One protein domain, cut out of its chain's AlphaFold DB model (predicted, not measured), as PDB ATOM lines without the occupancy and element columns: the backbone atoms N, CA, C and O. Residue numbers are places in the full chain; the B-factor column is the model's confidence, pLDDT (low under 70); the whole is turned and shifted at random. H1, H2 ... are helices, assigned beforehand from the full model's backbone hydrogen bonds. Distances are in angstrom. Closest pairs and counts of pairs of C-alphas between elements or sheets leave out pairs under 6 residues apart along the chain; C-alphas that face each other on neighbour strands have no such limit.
ATOM      1  N   ALA A   2       0.689 -22.337   4.805       73.44
ATOM      2  CA  ALA A   2      -0.405 -21.694   5.560       73.44
ATOM      3  C   ALA A   2      -0.885 -20.358   4.972       73.44
ATOM      4  O   ALA A   2      -2.079 -20.112   4.864       73.44
ATOM      5  N   SER A   3       0.052 -19.500   4.574       72.88
ATOM      6  CA  SER A   3      -0.269 -18.226   3.944       72.88
ATOM      7  C   SER A   3      -0.896 -18.488   2.573       72.88
ATOM      8  O   SER A   3      -2.084 -18.278   2.379       72.88
ATOM      9  N   LEU A   4      -0.115 -19.045   1.644       72.06
ATOM     10  CA  LEU A   4      -0.471 -19.214   0.226       72.06
ATOM     11  C   LEU A   4      -1.533 -20.287  -0.051       72.06
ATOM     12  O   LEU A   4      -1.858 -20.543  -1.204       72.06
ATOM     13  N   SER A   5      -2.011 -20.988   0.976       79.19
ATOM     14  CA  SER A   5      -2.932 -22.125   0.851       79.19
ATOM     15  C   SER A   5      -2.458 -23.256  -0.080       79.19
ATOM     16  O   SER A   5      -3.248 -24.127  -0.416       79.19
ATOM     17  N   LEU A   6      -1.187 -23.309  -0.494       81.25
ATOM     18  CA  LEU A   6      -0.661 -24.316  -1.432       81.25
ATOM     19  C   LEU A   6      -0.681 -25.742  -0.863       81.25
ATOM     20  O   LEU A   6      -0.536 -25.948   0.347       81.25
ATOM     21  N   ARG A   7      -0.814 -26.752  -1.738       81.38
ATOM     22  CA  ARG A   7      -0.575 -28.150  -1.341       81.38
ATOM     23  C   ARG A   7       0.919 -28.359  -1.108       81.38
ATOM     24  O   ARG A   7       1.752 -27.644  -1.662       81.38
ATOM     25  N   VAL A   8       1.269 -29.374  -0.315       85.12
ATOM     26  CA  VAL A   8       2.682 -29.725  -0.085       85.12
ATOM     27  C   VAL A   8       3.394 -30.044  -1.396       85.12
ATOM     28  O   VAL A   8       4.504 -29.580  -1.595       85.12
ATOM     29  N   GLY A   9       2.726 -30.751  -2.316       80.50
ATOM     30  CA  GLY A   9       3.265 -31.053  -3.641       80.50
ATOM     31  C   GLY A   9       3.610 -29.799  -4.438       80.50
ATOM     32  O   GLY A   9       4.702 -29.721  -4.983       80.50
ATOM     33  N   ASP A  10       2.722 -28.810  -4.447       82.06
ATOM     34  CA  ASP A  10       2.963 -27.544  -5.145       82.06
ATOM     35  C   ASP A  10       4.079 -26.750  -4.450       82.06
ATOM     36  O   ASP A  10       4.935 -26.169  -5.101       82.06
ATOM     37  N   THR A  11       4.107 -26.784  -3.114       83.19
ATOM     38  CA  THR A  11       5.096 -26.058  -2.305       83.19
ATOM     39  C   THR A  11       6.512 -26.580  -2.536       83.19
ATOM     40  O   THR A  11       7.415 -25.779  -2.741       83.19
ATOM     41  N   VAL A  12       6.726 -27.902  -2.511       85.19
ATOM     42  CA  VAL A  12       8.075 -28.477  -2.676       85.19
ATOM     43  C   VAL A  12       8.624 -28.298  -4.088       85.19
ATOM     44  O   VAL A  12       9.832 -28.252  -4.261       85.19
ATOM     45  N   ASN A  13       7.749 -28.150  -5.086       83.56
ATOM     46  CA  ASN A  13       8.139 -27.945  -6.481       83.56
ATOM     47  C   ASN A  13       8.368 -26.469  -6.847       83.56
ATOM     48  O   ASN A  13       8.592 -26.175  -8.021       83.56
ATOM     49  N   LEU A  14       8.322 -25.543  -5.882       82.62
ATOM     50  CA  LEU A  14       8.649 -24.139  -6.131       82.62
ATOM     51  C   LEU A  14      10.128 -23.992  -6.504       82.62
ATOM     52  O   LEU A  14      11.003 -24.484  -5.788       82.62
ATOM     53  N   LYS A  15      10.398 -23.280  -7.599       82.50
ATOM     54  CA  LYS A  15      11.744 -23.013  -8.124       82.50
ATOM     55  C   LYS A  15      12.139 -21.560  -7.935       82.50
ATOM     56  O   LYS A  15      11.287 -20.681  -8.024       82.50
ATOM     57  N   PHE A  16      13.431 -21.292  -7.755       79.50
ATOM     58  CA  PHE A  16      13.925 -19.921  -7.575       79.50
ATOM     59  C   PHE A  16      13.637 -19.015  -8.782       79.50
ATOM     60  O   PHE A  16      13.323 -17.845  -8.602       79.50
ATOM     61  N   ASN A  17      13.623 -19.555 -10.003       78.00
ATOM     62  CA  ASN A  17      13.305 -18.789 -11.215       78.00
ATOM     63  C   ASN A  17      11.831 -18.350 -11.335       78.00
ATOM     64  O   ASN A  17      11.515 -17.496 -12.163       78.00
ATOM     65  N   GLN A  18      10.923 -18.921 -10.533       73.44
ATOM     66  CA  GLN A  18       9.523 -18.490 -10.474       73.44
ATOM     67  C   GLN A  18       9.367 -17.185  -9.683       73.44
ATOM     68  O   GLN A  18       8.320 -16.545  -9.760       73.44
ATOM     69  N   PHE A  19      10.407 -16.778  -8.951       72.69
ATOM     70  CA  PHE A  19      10.478 -15.513  -8.236       72.69
ATOM     71  C   PHE A  19      11.229 -14.518  -9.125       72.69
ATOM     72  O   PHE A  19      12.436 -14.639  -9.321       72.69
ATOM     73  N   LYS A  20      10.519 -13.549  -9.709       58.97
ATOM     74  CA  LYS A  20      11.162 -12.444 -10.439       58.97
ATOM     75  C   LYS A  20      11.507 -11.327  -9.458       58.97
ATOM     76  O   LYS A  20      10.743 -11.093  -8.523       58.97
ATOM     77  N   GLU A  21      12.620 -10.626  -9.682       51.22
ATOM     78  CA  GLU A  21      12.943  -9.390  -8.956       51.22
ATOM     79  C   GLU A  21      11.733  -8.444  -9.020       51.22
ATOM     80  O   GLU A  21      11.308  -8.027 -10.095       51.22
ATOM     81  N   GLY A  22      11.112  -8.192  -7.866       49.03
ATOM     82  CA  GLY A  22       9.901  -7.375  -7.743       49.03
ATOM     83  C   GLY A  22       8.558  -8.120  -7.776       49.03
ATOM     84  O   GLY A  22       7.565  -7.536  -7.357       49.03
ATOM     85  N   ASN A  23       8.504  -9.403  -8.157       45.72
ATOM     86  CA  ASN A  23       7.279 -10.212  -8.144       45.72
ATOM     87  C   ASN A  23       7.371 -11.362  -7.134       45.72
ATOM     88  O   ASN A  23       7.667 -12.517  -7.446       45.72
ATOM     89  N   THR A  24       7.083 -10.991  -5.887       48.38
ATOM     90  CA  THR A  24       6.008 -11.563  -5.065       48.38
ATOM     91  C   THR A  24       5.271 -12.707  -5.772       48.38
ATOM     92  O   THR A  24       4.612 -12.485  -6.783       48.38
ATOM     93  N   LEU A  25       5.294 -13.924  -5.223       46.81
ATOM     94  CA  LEU A  25       4.140 -14.810  -5.408       46.81
ATOM     95  C   LEU A  25       2.946 -13.992  -4.908       46.81
ATOM     96  O   LEU A  25       2.876 -13.736  -3.711       46.81
ATOM     97  N   GLU A  26       2.116 -13.493  -5.823       37.84
ATOM     98  CA  GLU A  26       1.136 -12.402  -5.673       37.84
ATOM     99  C   GLU A  26      -0.061 -12.759  -4.770       37.84
ATOM    100  O   GLU A  26      -1.214 -12.425  -5.015       37.84
ATOM    101  N   VAL A  27       0.197 -13.488  -3.694       36.69
ATOM    102  CA  VAL A  27      -0.762 -13.840  -2.672       36.69
ATOM    103  C   VAL A  27      -0.036 -13.606  -1.341       36.69
ATOM    104  O   VAL A  27       1.004 -14.199  -1.061       36.69
ATOM    105  N   LEU A  28      -0.613 -12.756  -0.492       36.38
ATOM    106  CA  LEU A  28      -0.214 -12.454   0.894       36.38
ATOM    107  C   LEU A  28       1.032 -11.586   1.092       36.38
ATOM    108  O   LEU A  28       2.079 -12.080   1.503       36.38
ATOM    109  N   GLU A  29       0.870 -10.274   0.948       36.78
ATOM    110  CA  GLU A  29       1.064  -9.339   2.074       36.78
ATOM    111  C   GLU A  29       0.831  -7.899   1.599       36.78
ATOM    112  O   GLU A  29       1.751  -7.116   1.407       36.78
ATOM    113  N   SER A  30      -0.432  -7.505   1.443       26.94
ATOM    114  CA  SER A  30      -0.796  -6.106   1.170       26.94
ATOM    115  C   SER A  30      -0.788  -5.231   2.437       26.94
ATOM    116  O   SER A  30      -1.319  -4.126   2.415       26.94
ATOM    117  N   LYS A  31      -0.239  -5.711   3.567       31.08
ATOM    118  CA  LYS A  31      -0.254  -4.979   4.851       31.08
ATOM    119  C   LYS A  31       1.080  -4.895   5.592       31.08
ATOM    120  O   LYS A  31       1.134  -4.341   6.684       31.08
ATOM    121  N   THR A  32       2.165  -5.377   5.000       36.25
ATOM    122  CA  THR A  32       3.504  -5.298   5.587       36.25
ATOM    123  C   THR A  32       4.484  -4.966   4.473       36.25
ATOM    124  O   THR A  32       4.924  -5.829   3.725       36.25
ATOM    125  N   SER A  33       4.866  -3.693   4.368       27.11
ATOM    126  CA  SER A  33       5.889  -3.184   3.437       27.11
ATOM    127  C   SER A  33       7.309  -3.698   3.743       27.11
ATOM    128  O   SER A  33       8.298  -3.028   3.454       27.11
ATOM    129  N   LYS A  34       7.440  -4.874   4.365       31.23
ATOM    130  CA  LYS A  34       8.711  -5.521   4.667       31.23
ATOM    131  C   LYS A  34       8.963  -6.573   3.596       31.23
ATOM    132  O   LYS A  34       8.280  -7.593   3.544       31.23
ATOM    133  N   LYS A  35       9.954  -6.315   2.738       38.75
ATOM    134  CA  LYS A  35      10.494  -7.298   1.791       38.75
ATOM    135  C   LYS A  35      10.737  -8.617   2.535       38.75
ATOM    136  O   LYS A  35      11.393  -8.621   3.577       38.75
ATOM    137  N   LYS A  36      10.232  -9.745   2.021       51.12
ATOM    138  CA  LYS A  36      10.607 -11.072   2.535       51.12
ATOM    139  C   LYS A  36      12.040 -11.383   2.104       51.12
ATOM    140  O   LYS A  36      12.265 -12.160   1.184       51.12
ATOM    141  N   GLU A  37      13.005 -10.811   2.821       50.00
ATOM    142  CA  GLU A  37      14.446 -11.050   2.654       50.00
ATOM    143  C   GLU A  37      14.821 -12.541   2.714       50.00
ATOM    144  O   GLU A  37      15.888 -12.936   2.262       50.00
ATOM    145  N   ASN A  38      13.944 -13.392   3.253       62.50
ATOM    146  CA  ASN A  38      14.217 -14.807   3.474       62.50
ATOM    147  C   ASN A  38      14.462 -15.606   2.183       62.50
ATOM    148  O   ASN A  38      15.328 -16.472   2.198       62.50
ATOM    149  N   ILE A  39      13.759 -15.337   1.072       70.44
ATOM    150  CA  ILE A  39      13.940 -16.135  -0.163       70.44
ATOM    151  C   ILE A  39      15.237 -15.748  -0.879       70.44
ATOM    152  O   ILE A  39      15.998 -16.624  -1.277       70.44
ATOM    153  N   GLU A  40      15.536 -14.453  -0.977       70.31
ATOM    154  CA  GLU A  40      16.807 -13.983  -1.539       70.31
ATOM    155  C   GLU A  40      18.005 -14.418  -0.685       70.31
ATOM    156  O   GLU A  40      19.024 -14.842  -1.226       70.31
ATOM    157  N   ARG A  41      17.886 -14.368   0.652       73.25
ATOM    158  CA  ARG A  41      18.907 -14.902   1.570       73.25
ATOM    159  C   ARG A  41      19.117 -16.404   1.361       73.25
ATOM    160  O   ARG A  41      20.262 -16.841   1.317       73.25
ATOM    161  N   LEU A  42      18.041 -17.178   1.189       73.94
ATOM    162  CA  LEU A  42      18.119 -18.612   0.889       73.94
ATOM    163  C   LEU A  42      18.797 -18.879  -0.460       73.94
ATOM    164  O   LEU A  42      19.685 -19.722  -0.525       73.94
ATOM    165  N   HIS A  43      18.446 -18.131  -1.508       78.19
ATOM    166  CA  HIS A  43      19.073 -18.275  -2.823       78.19
ATOM    167  C   HIS A  43      20.572 -17.939  -2.783       78.19
ATOM    168  O   HIS A  43      21.385 -18.644  -3.372       78.19
ATOM    169  N   LYS A  44      20.966 -16.902  -2.028       79.94
ATOM    170  CA  LYS A  44      22.383 -16.567  -1.807       79.94
ATOM    171  C   LYS A  44      23.136 -17.659  -1.044       79.94
ATOM    172  O   LYS A  44      24.305 -17.890  -1.336       79.94
ATOM    173  N   ALA A  45      22.492 -18.316  -0.078       81.38
ATOM    174  CA  ALA A  45      23.088 -19.418   0.676       81.38
ATOM    175  C   ALA A  45      23.233 -20.701  -0.163       81.38
ATOM    176  O   ALA A  45      24.208 -21.431   0.002       81.38
ATOM    177  N   PHE A  46      22.301 -20.948  -1.089       80.88
ATOM    178  CA  PHE A  46      22.275 -22.134  -1.948       80.88
ATOM    179  C   PHE A  46      22.165 -21.762  -3.439       80.88
ATOM    180  O   PHE A  46      21.165 -22.059  -4.088       80.88
ATOM    181  N   PRO A  47      23.206 -21.147  -4.031       80.00
ATOM    182  CA  PRO A  47      23.133 -20.583  -5.384       80.00
ATOM    183  C   PRO A  47      23.075 -21.633  -6.504       80.00
ATOM    184  O   PRO A  47      22.870 -21.292  -7.664       80.00
ATOM    185  N   LYS A  48      23.320 -22.909  -6.181       80.31
ATOM    186  CA  LYS A  48      23.297 -24.027  -7.139       80.31
ATOM    187  C   LYS A  48      21.961 -24.771  -7.158       80.31
ATOM    188  O   LYS A  48      21.787 -25.658  -7.993       80.31
ATOM    189  N   ASP A  49      21.055 -24.441  -6.245       83.06
ATOM    190  CA  ASP A  49      19.789 -25.141  -6.103       83.06
ATOM    191  C   ASP A  49      18.755 -24.584  -7.076       83.06
ATOM    192  O   ASP A  49      18.576 -23.377  -7.209       83.06
ATOM    193  N   GLU A  50      18.033 -25.477  -7.747       82.94
ATOM    194  CA  GLU A  50      16.938 -25.080  -8.637       82.94
ATOM    195  C   GLU A  50      15.631 -24.850  -7.856       82.94
ATOM    196  O   GLU A  50      14.844 -23.954  -8.178       82.94
ATOM    197  N   TYR A  51      15.407 -25.654  -6.813       82.69
ATOM    198  CA  TYR A  51      14.197 -25.647  -5.994       82.69
ATOM    199  C   TYR A  51      14.410 -24.876  -4.692       82.69
ATOM    200  O   TYR A  51      15.474 -24.947  -4.088       82.69
ATOM    201  N   VAL A  52      13.364 -24.206  -4.208       82.25
ATOM    202  CA  VAL A  52      13.392 -23.500  -2.913       82.25
ATOM    203  C   VAL A  52      13.538 -24.478  -1.744       82.25
ATOM    204  O   VAL A  52      14.128 -24.151  -0.719       82.25
ATOM    205  N   PHE A  53      12.979 -25.681  -1.896       84.00
ATOM    206  CA  PHE A  53      13.022 -26.738  -0.893       84.00
ATOM    207  C   PHE A  53      13.754 -27.948  -1.463       84.00
ATOM    208  O   PHE A  53      13.143 -28.833  -2.062       84.00
ATOM    209  N   THR A  54      15.062 -27.987  -1.274       82.75
ATOM    210  CA  THR A  54      15.954 -29.085  -1.657       82.75
ATOM    211  C   THR A  54      16.360 -29.895  -0.429       82.75
ATOM    212  O   THR A  54      16.306 -29.430   0.709       82.75
ATOM    213  N   SER A  55      16.742 -31.151  -0.655       78.31
ATOM    214  CA  SER A  55      17.391 -31.978   0.364       78.31
ATOM    215  C   SER A  55      18.883 -32.055   0.054       78.31
ATOM    216  O   SER A  55      19.255 -32.517  -1.023       78.31
ATOM    217  N   HIS A  56      19.734 -31.640   0.992       73.44
ATOM    218  CA  HIS A  56      21.199 -31.664   0.849       73.44
ATOM    219  C   HIS A  56      21.845 -32.920   1.449       73.44
ATOM    220  O   HIS A  56      22.957 -32.870   1.967       73.44
ATOM    221  N   SER A  57      21.156 -34.063   1.421       69.38
ATOM    222  CA  SER A  57      21.769 -35.322   1.867       69.38
ATOM    223  C   SER A  57      22.889 -35.760   0.913       69.38
ATOM    224  O   SER A  57      22.811 -35.494  -0.285       69.38
ATOM    225  N   ASN A  58      23.861 -36.546   1.397       61.06
ATOM    226  CA  ASN A  58      24.934 -37.133   0.569       61.06
ATOM    227  C   ASN A  58      24.437 -37.920  -0.664       61.06
ATOM    228  O   ASN A  58      25.227 -38.237  -1.548       61.06
ATOM    229  N   ARG A  59      23.143 -38.266  -0.732       59.72
ATOM    230  CA  ARG A  59      22.517 -39.006  -1.840       59.72
ATOM    231  C   ARG A  59      21.764 -38.111  -2.832       59.72
ATOM    232  O   ARG A  59      21.132 -38.630  -3.748       59.72
ATOM    233  N   THR A  60      21.773 -36.792  -2.654       61.28
ATOM    234  CA  THR A  60      20.949 -35.863  -3.438       61.28
ATOM    235  C   THR A  60      21.794 -34.688  -3.917       61.28
ATOM    236  O   THR A  60      22.417 -33.989  -3.132       61.28
ATOM    237  N   SER A  61      21.815 -34.456  -5.228       62.34
ATOM    238  CA  SER A  61      22.690 -33.467  -5.875       62.34
ATOM    239  C   SER A  61      22.113 -32.043  -5.922       62.34
ATOM    240  O   SER A  61      22.504 -31.266  -6.786       62.34
ATOM    241  N   GLY A  62      21.140 -31.705  -5.063       62.50
ATOM    242  CA  GLY A  62      20.428 -30.411  -5.099       62.50
ATOM    243  C   GLY A  62      19.500 -30.219  -6.314       62.50
ATOM    244  O   GLY A  62      18.829 -29.201  -6.439       62.50
ATOM    245  N   LYS A  63      19.416 -31.219  -7.203       68.81
ATOM    246  CA  LYS A  63      18.605 -31.195  -8.436       68.81
ATOM    247  C   LYS A  63      17.167 -31.685  -8.258       68.81
ATOM    248  O   LYS A  63      16.394 -31.670  -9.210       68.81
ATOM    249  N   ALA A  64      16.819 -32.173  -7.070       78.81
ATOM    250  CA  ALA A  64      15.499 -32.713  -6.778       78.81
ATOM    251  C   ALA A  64      14.878 -31.985  -5.577       78.81
ATOM    252  O   ALA A  64      15.591 -31.692  -4.610       78.81
ATOM    253  N   PRO A  65      13.562 -31.721  -5.614       84.88
ATOM    254  CA  PRO A  65      12.863 -31.137  -4.485       84.88
ATOM    255  C   PRO A  65      12.793 -32.120  -3.311       84.88
ATOM    256  O   PRO A  65      12.875 -33.340  -3.479       84.88
ATOM    257  N   ALA A  66      12.591 -31.586  -2.108       86.19
ATOM    258  CA  ALA A  66      12.312 -32.385  -0.925       86.19
ATOM    259  C   ALA A  66      11.049 -33.243  -1.126       86.19
ATOM    260  O   ALA A  66      10.043 -32.786  -1.682       86.19
ATOM    261  N   SER A  67      11.077 -34.489  -0.643       87.62
ATOM    262  CA  SER A  67       9.910 -35.363  -0.744       87.62
ATOM    263  C   SER A  67       8.779 -34.884   0.169       87.62
ATOM    264  O   SER A  67       8.998 -34.266   1.217       87.62
ATOM    265  N   ARG A  68       7.534 -35.193  -0.205       87.19
ATOM    266  CA  ARG A  68       6.351 -34.813   0.587       87.19
ATOM    267  C   ARG A  68       6.383 -35.460   1.970       87.19
ATOM    268  O   ARG A  68       5.962 -34.847   2.950       87.19
ATOM    269  N   GLU A  69       6.896 -36.682   2.042       88.38
ATOM    270  CA  GLU A  69       7.070 -37.468   3.257       88.38
ATOM    271  C   GLU A  69       8.073 -36.797   4.193       88.38
ATOM    272  O   GLU A  69       7.789 -36.656   5.384       88.38
ATOM    273  N   GLN A  70       9.203 -36.329   3.650       89.00
ATOM    274  CA  GLN A  70      10.207 -35.590   4.408       89.00
ATOM    275  C   GLN A  70       9.596 -34.313   4.986       89.00
ATOM    276  O   GLN A  70       9.638 -34.125   6.198       89.00
ATOM    277  N   VAL A  71       8.932 -33.494   4.164       89.25
ATOM    278  CA  VAL A  71       8.284 -32.262   4.648       89.25
ATOM    279  C   VAL A  71       7.251 -32.552   5.738       89.25
ATOM    280  O   VAL A  71       7.216 -31.869   6.759       89.25
ATOM    281  N   ASN A  72       6.428 -33.591   5.574       89.88
ATOM    282  CA  ASN A  72       5.437 -33.961   6.582       89.88
ATOM    283  C   ASN A  72       6.080 -34.437   7.896       89.88
ATOM    284  O   ASN A  72       5.537 -34.172   8.969       89.88
ATOM    285  N   ARG A  73       7.222 -35.131   7.828       90.94
ATOM    286  CA  ARG A  73       7.990 -35.541   9.011       90.94
ATOM    287  C   ARG A  73       8.555 -34.331   9.747       90.94
ATOM    288  O   ARG A  73       8.358 -34.237  10.956       90.94
ATOM    289  N   GLU A  74       9.174 -33.394   9.030       90.75
ATOM    290  CA  GLU A  74       9.724 -32.174   9.635       90.75
ATOM    291  C   GLU A  74       8.623 -31.326  10.294       90.75
ATOM    292  O   GLU A  74       8.796 -30.848  11.410       90.75
ATOM    293  N   ILE A  75       7.441 -31.213   9.673       90.94
ATOM    294  CA  ILE A  75       6.283 -30.520  10.270       90.94
ATOM    295  C   ILE A  75       5.842 -31.179  11.576       90.94
ATOM    296  O   ILE A  75       5.580 -30.483  12.556       90.94
ATOM    297  N   LYS A  76       5.730 -32.511  11.596       91.50
ATOM    298  CA  LYS A  76       5.342 -33.247  12.805       91.50
ATOM    299  C   LYS A  76       6.360 -33.049  13.921       91.50
ATOM    300  O   LYS A  76       5.968 -32.835  15.064       91.50
ATOM    301  N   GLN A  77       7.647 -33.097  13.584       92.25
ATOM    302  CA  GLN A  77       8.716 -32.874  14.549       92.25
ATOM    303  C   GLN A  77       8.681 -31.441  15.088       92.25
ATOM    304  O   GLN A  77       8.721 -31.251  16.298       92.25
ATOM    305  N   ALA A  78       8.524 -30.446  14.214       91.94
ATOM    306  CA  ALA A  78       8.388 -29.051  14.616       91.94
ATOM    307  C   ALA A  78       7.180 -28.849  15.542       91.94
ATOM    308  O   ALA A  78       7.327 -28.254  16.602       91.94
ATOM    309  N   ALA A  79       6.015 -29.408  15.194       91.38
ATOM    310  CA  ALA A  79       4.811 -29.334  16.022       91.38
ATOM    311  C   ALA A  79       4.998 -29.983  17.403       91.38
ATOM    312  O   ALA A  79       4.515 -29.445  18.396       91.38
ATOM    313  N   LYS A  80       5.732 -31.102  17.473       91.06
ATOM    314  CA  LYS A  80       6.097 -31.751  18.739       91.06
ATOM    315  C   LYS A  80       7.026 -30.868  19.574       91.06
ATOM    316  O   LYS A  80       6.823 -30.756  20.775       91.06
ATOM    317  N   ASN A  81       8.011 -30.234  18.940       93.19
ATOM    318  CA  ASN A  81       8.979 -29.370  19.619       93.19
ATOM    319  C   ASN A  81       8.333 -28.111  20.217       93.19
ATOM    320  O   ASN A  81       8.825 -27.603  21.214       93.19
ATOM    321  N   VAL A  82       7.251 -27.612  19.612       93.50
ATOM    322  CA  VAL A  82       6.478 -26.468  20.128       93.50
ATOM    323  C   VAL A  82       5.231 -26.887  20.919       93.50
ATOM    324  O   VAL A  82       4.334 -26.076  21.126       93.50
ATOM    325  N   GLU A  83       5.149 -28.160  21.319       92.31
ATOM    326  CA  GLU A  83       4.094 -28.714  22.181       92.31
ATOM    327  C   GLU A  83       2.654 -28.499  21.676       92.31
ATOM    328  O   GLU A  83       1.695 -28.426  22.452       92.31
ATOM    329  N   ILE A  84       2.461 -28.445  20.353       89.00
ATOM    330  CA  ILE A  84       1.114 -28.349  19.788       89.00
ATOM    331  C   ILE A  84       0.370 -29.659  20.054       89.00
ATOM    332  O   ILE A  84       0.761 -30.736  19.598       89.00
ATOM    333  N   LYS A  85      -0.758 -29.555  20.763       86.56
ATOM    334  CA  LYS A  85      -1.639 -30.691  21.037       86.56
ATOM    335  C   LYS A  85      -2.333 -31.155  19.753       86.56
ATOM    336  O   LYS A  85      -2.978 -30.373  19.057       86.56
ATOM    337  N   GLY A  86      -2.256 -32.457  19.484       84.50
ATOM    338  CA  GLY A  86      -2.933 -33.118  18.367       84.50
ATOM    339  C   GLY A  86      -2.045 -33.387  17.150       84.50
ATOM    340  O   GLY A  86      -0.849 -33.113  17.129       84.50
ATOM    341  N   THR A  87      -2.645 -33.974  16.111       86.00
ATOM    342  CA  THR A  87      -1.917 -34.391  14.905       86.00
ATOM    343  C   THR A  87      -1.834 -33.251  13.894       86.00
ATOM    344  O   THR A  87      -2.807 -32.938  13.200       86.00
ATOM    345  N   ILE A  88      -0.646 -32.663  13.764       90.06
ATOM    346  CA  ILE A  88      -0.338 -31.667  12.733       90.06
ATOM    347  C   ILE A  88       0.422 -32.322  11.578       90.06
ATOM    348  O   ILE A  88       1.327 -33.128  11.776       90.06
TER     349      ILE A  88
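What this domain is: This is residues 2 to 88 of the 144 residues of the protein "Integrase" of Lelliottia nimipressuralis (UniProt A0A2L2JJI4). This model has little regular structure: two helices, H3 and H2, stand at opposite sides of a rather flat, loop-rich body, with short H1 packed on the first turn of H3. Two long loops, residues 13 to 36 and 46 to 67, make much of the rest. The printed part has 87 residues, with H1, H2 and H3 in chain order holding 28 of them, and no named strand; the class is all helix. It is only just loose, close to compact, with a radius of gyration of the C-alphas of 14.6 A and spans of 38 by 37 by 20 A.

Where its parts are: H3, residues 68 to 81, measures 20.0 A from C-alpha 68 at (6.351, -34.813, 0.587) to C-alpha 81 at (8.979, -29.370, 19.619). H1 is residues 8 to 12. H2, residues 37 to 45, measures 12.2 A and begins at (14.446, -11.050, 2.654).

How they stand to each other: H3 touches H1 with residues 68 to 71 alone; the closest C-alphas, of Val 8 and Arg 68, are 6.3 A apart. H2 is apart from H1 and H3. In H1, H2 and H3, every O i to N i+4 pair is within hydrogen-bond range.

The domain as a whole: The C-alphas of Lys 31 and Arg 59, the two farthest apart, are 41.5 A apart. The printed part has no cut, and both links are long, with 24 and 22 residues. Residues 20 to 38 and 57 to 63 are under pLDDT 70.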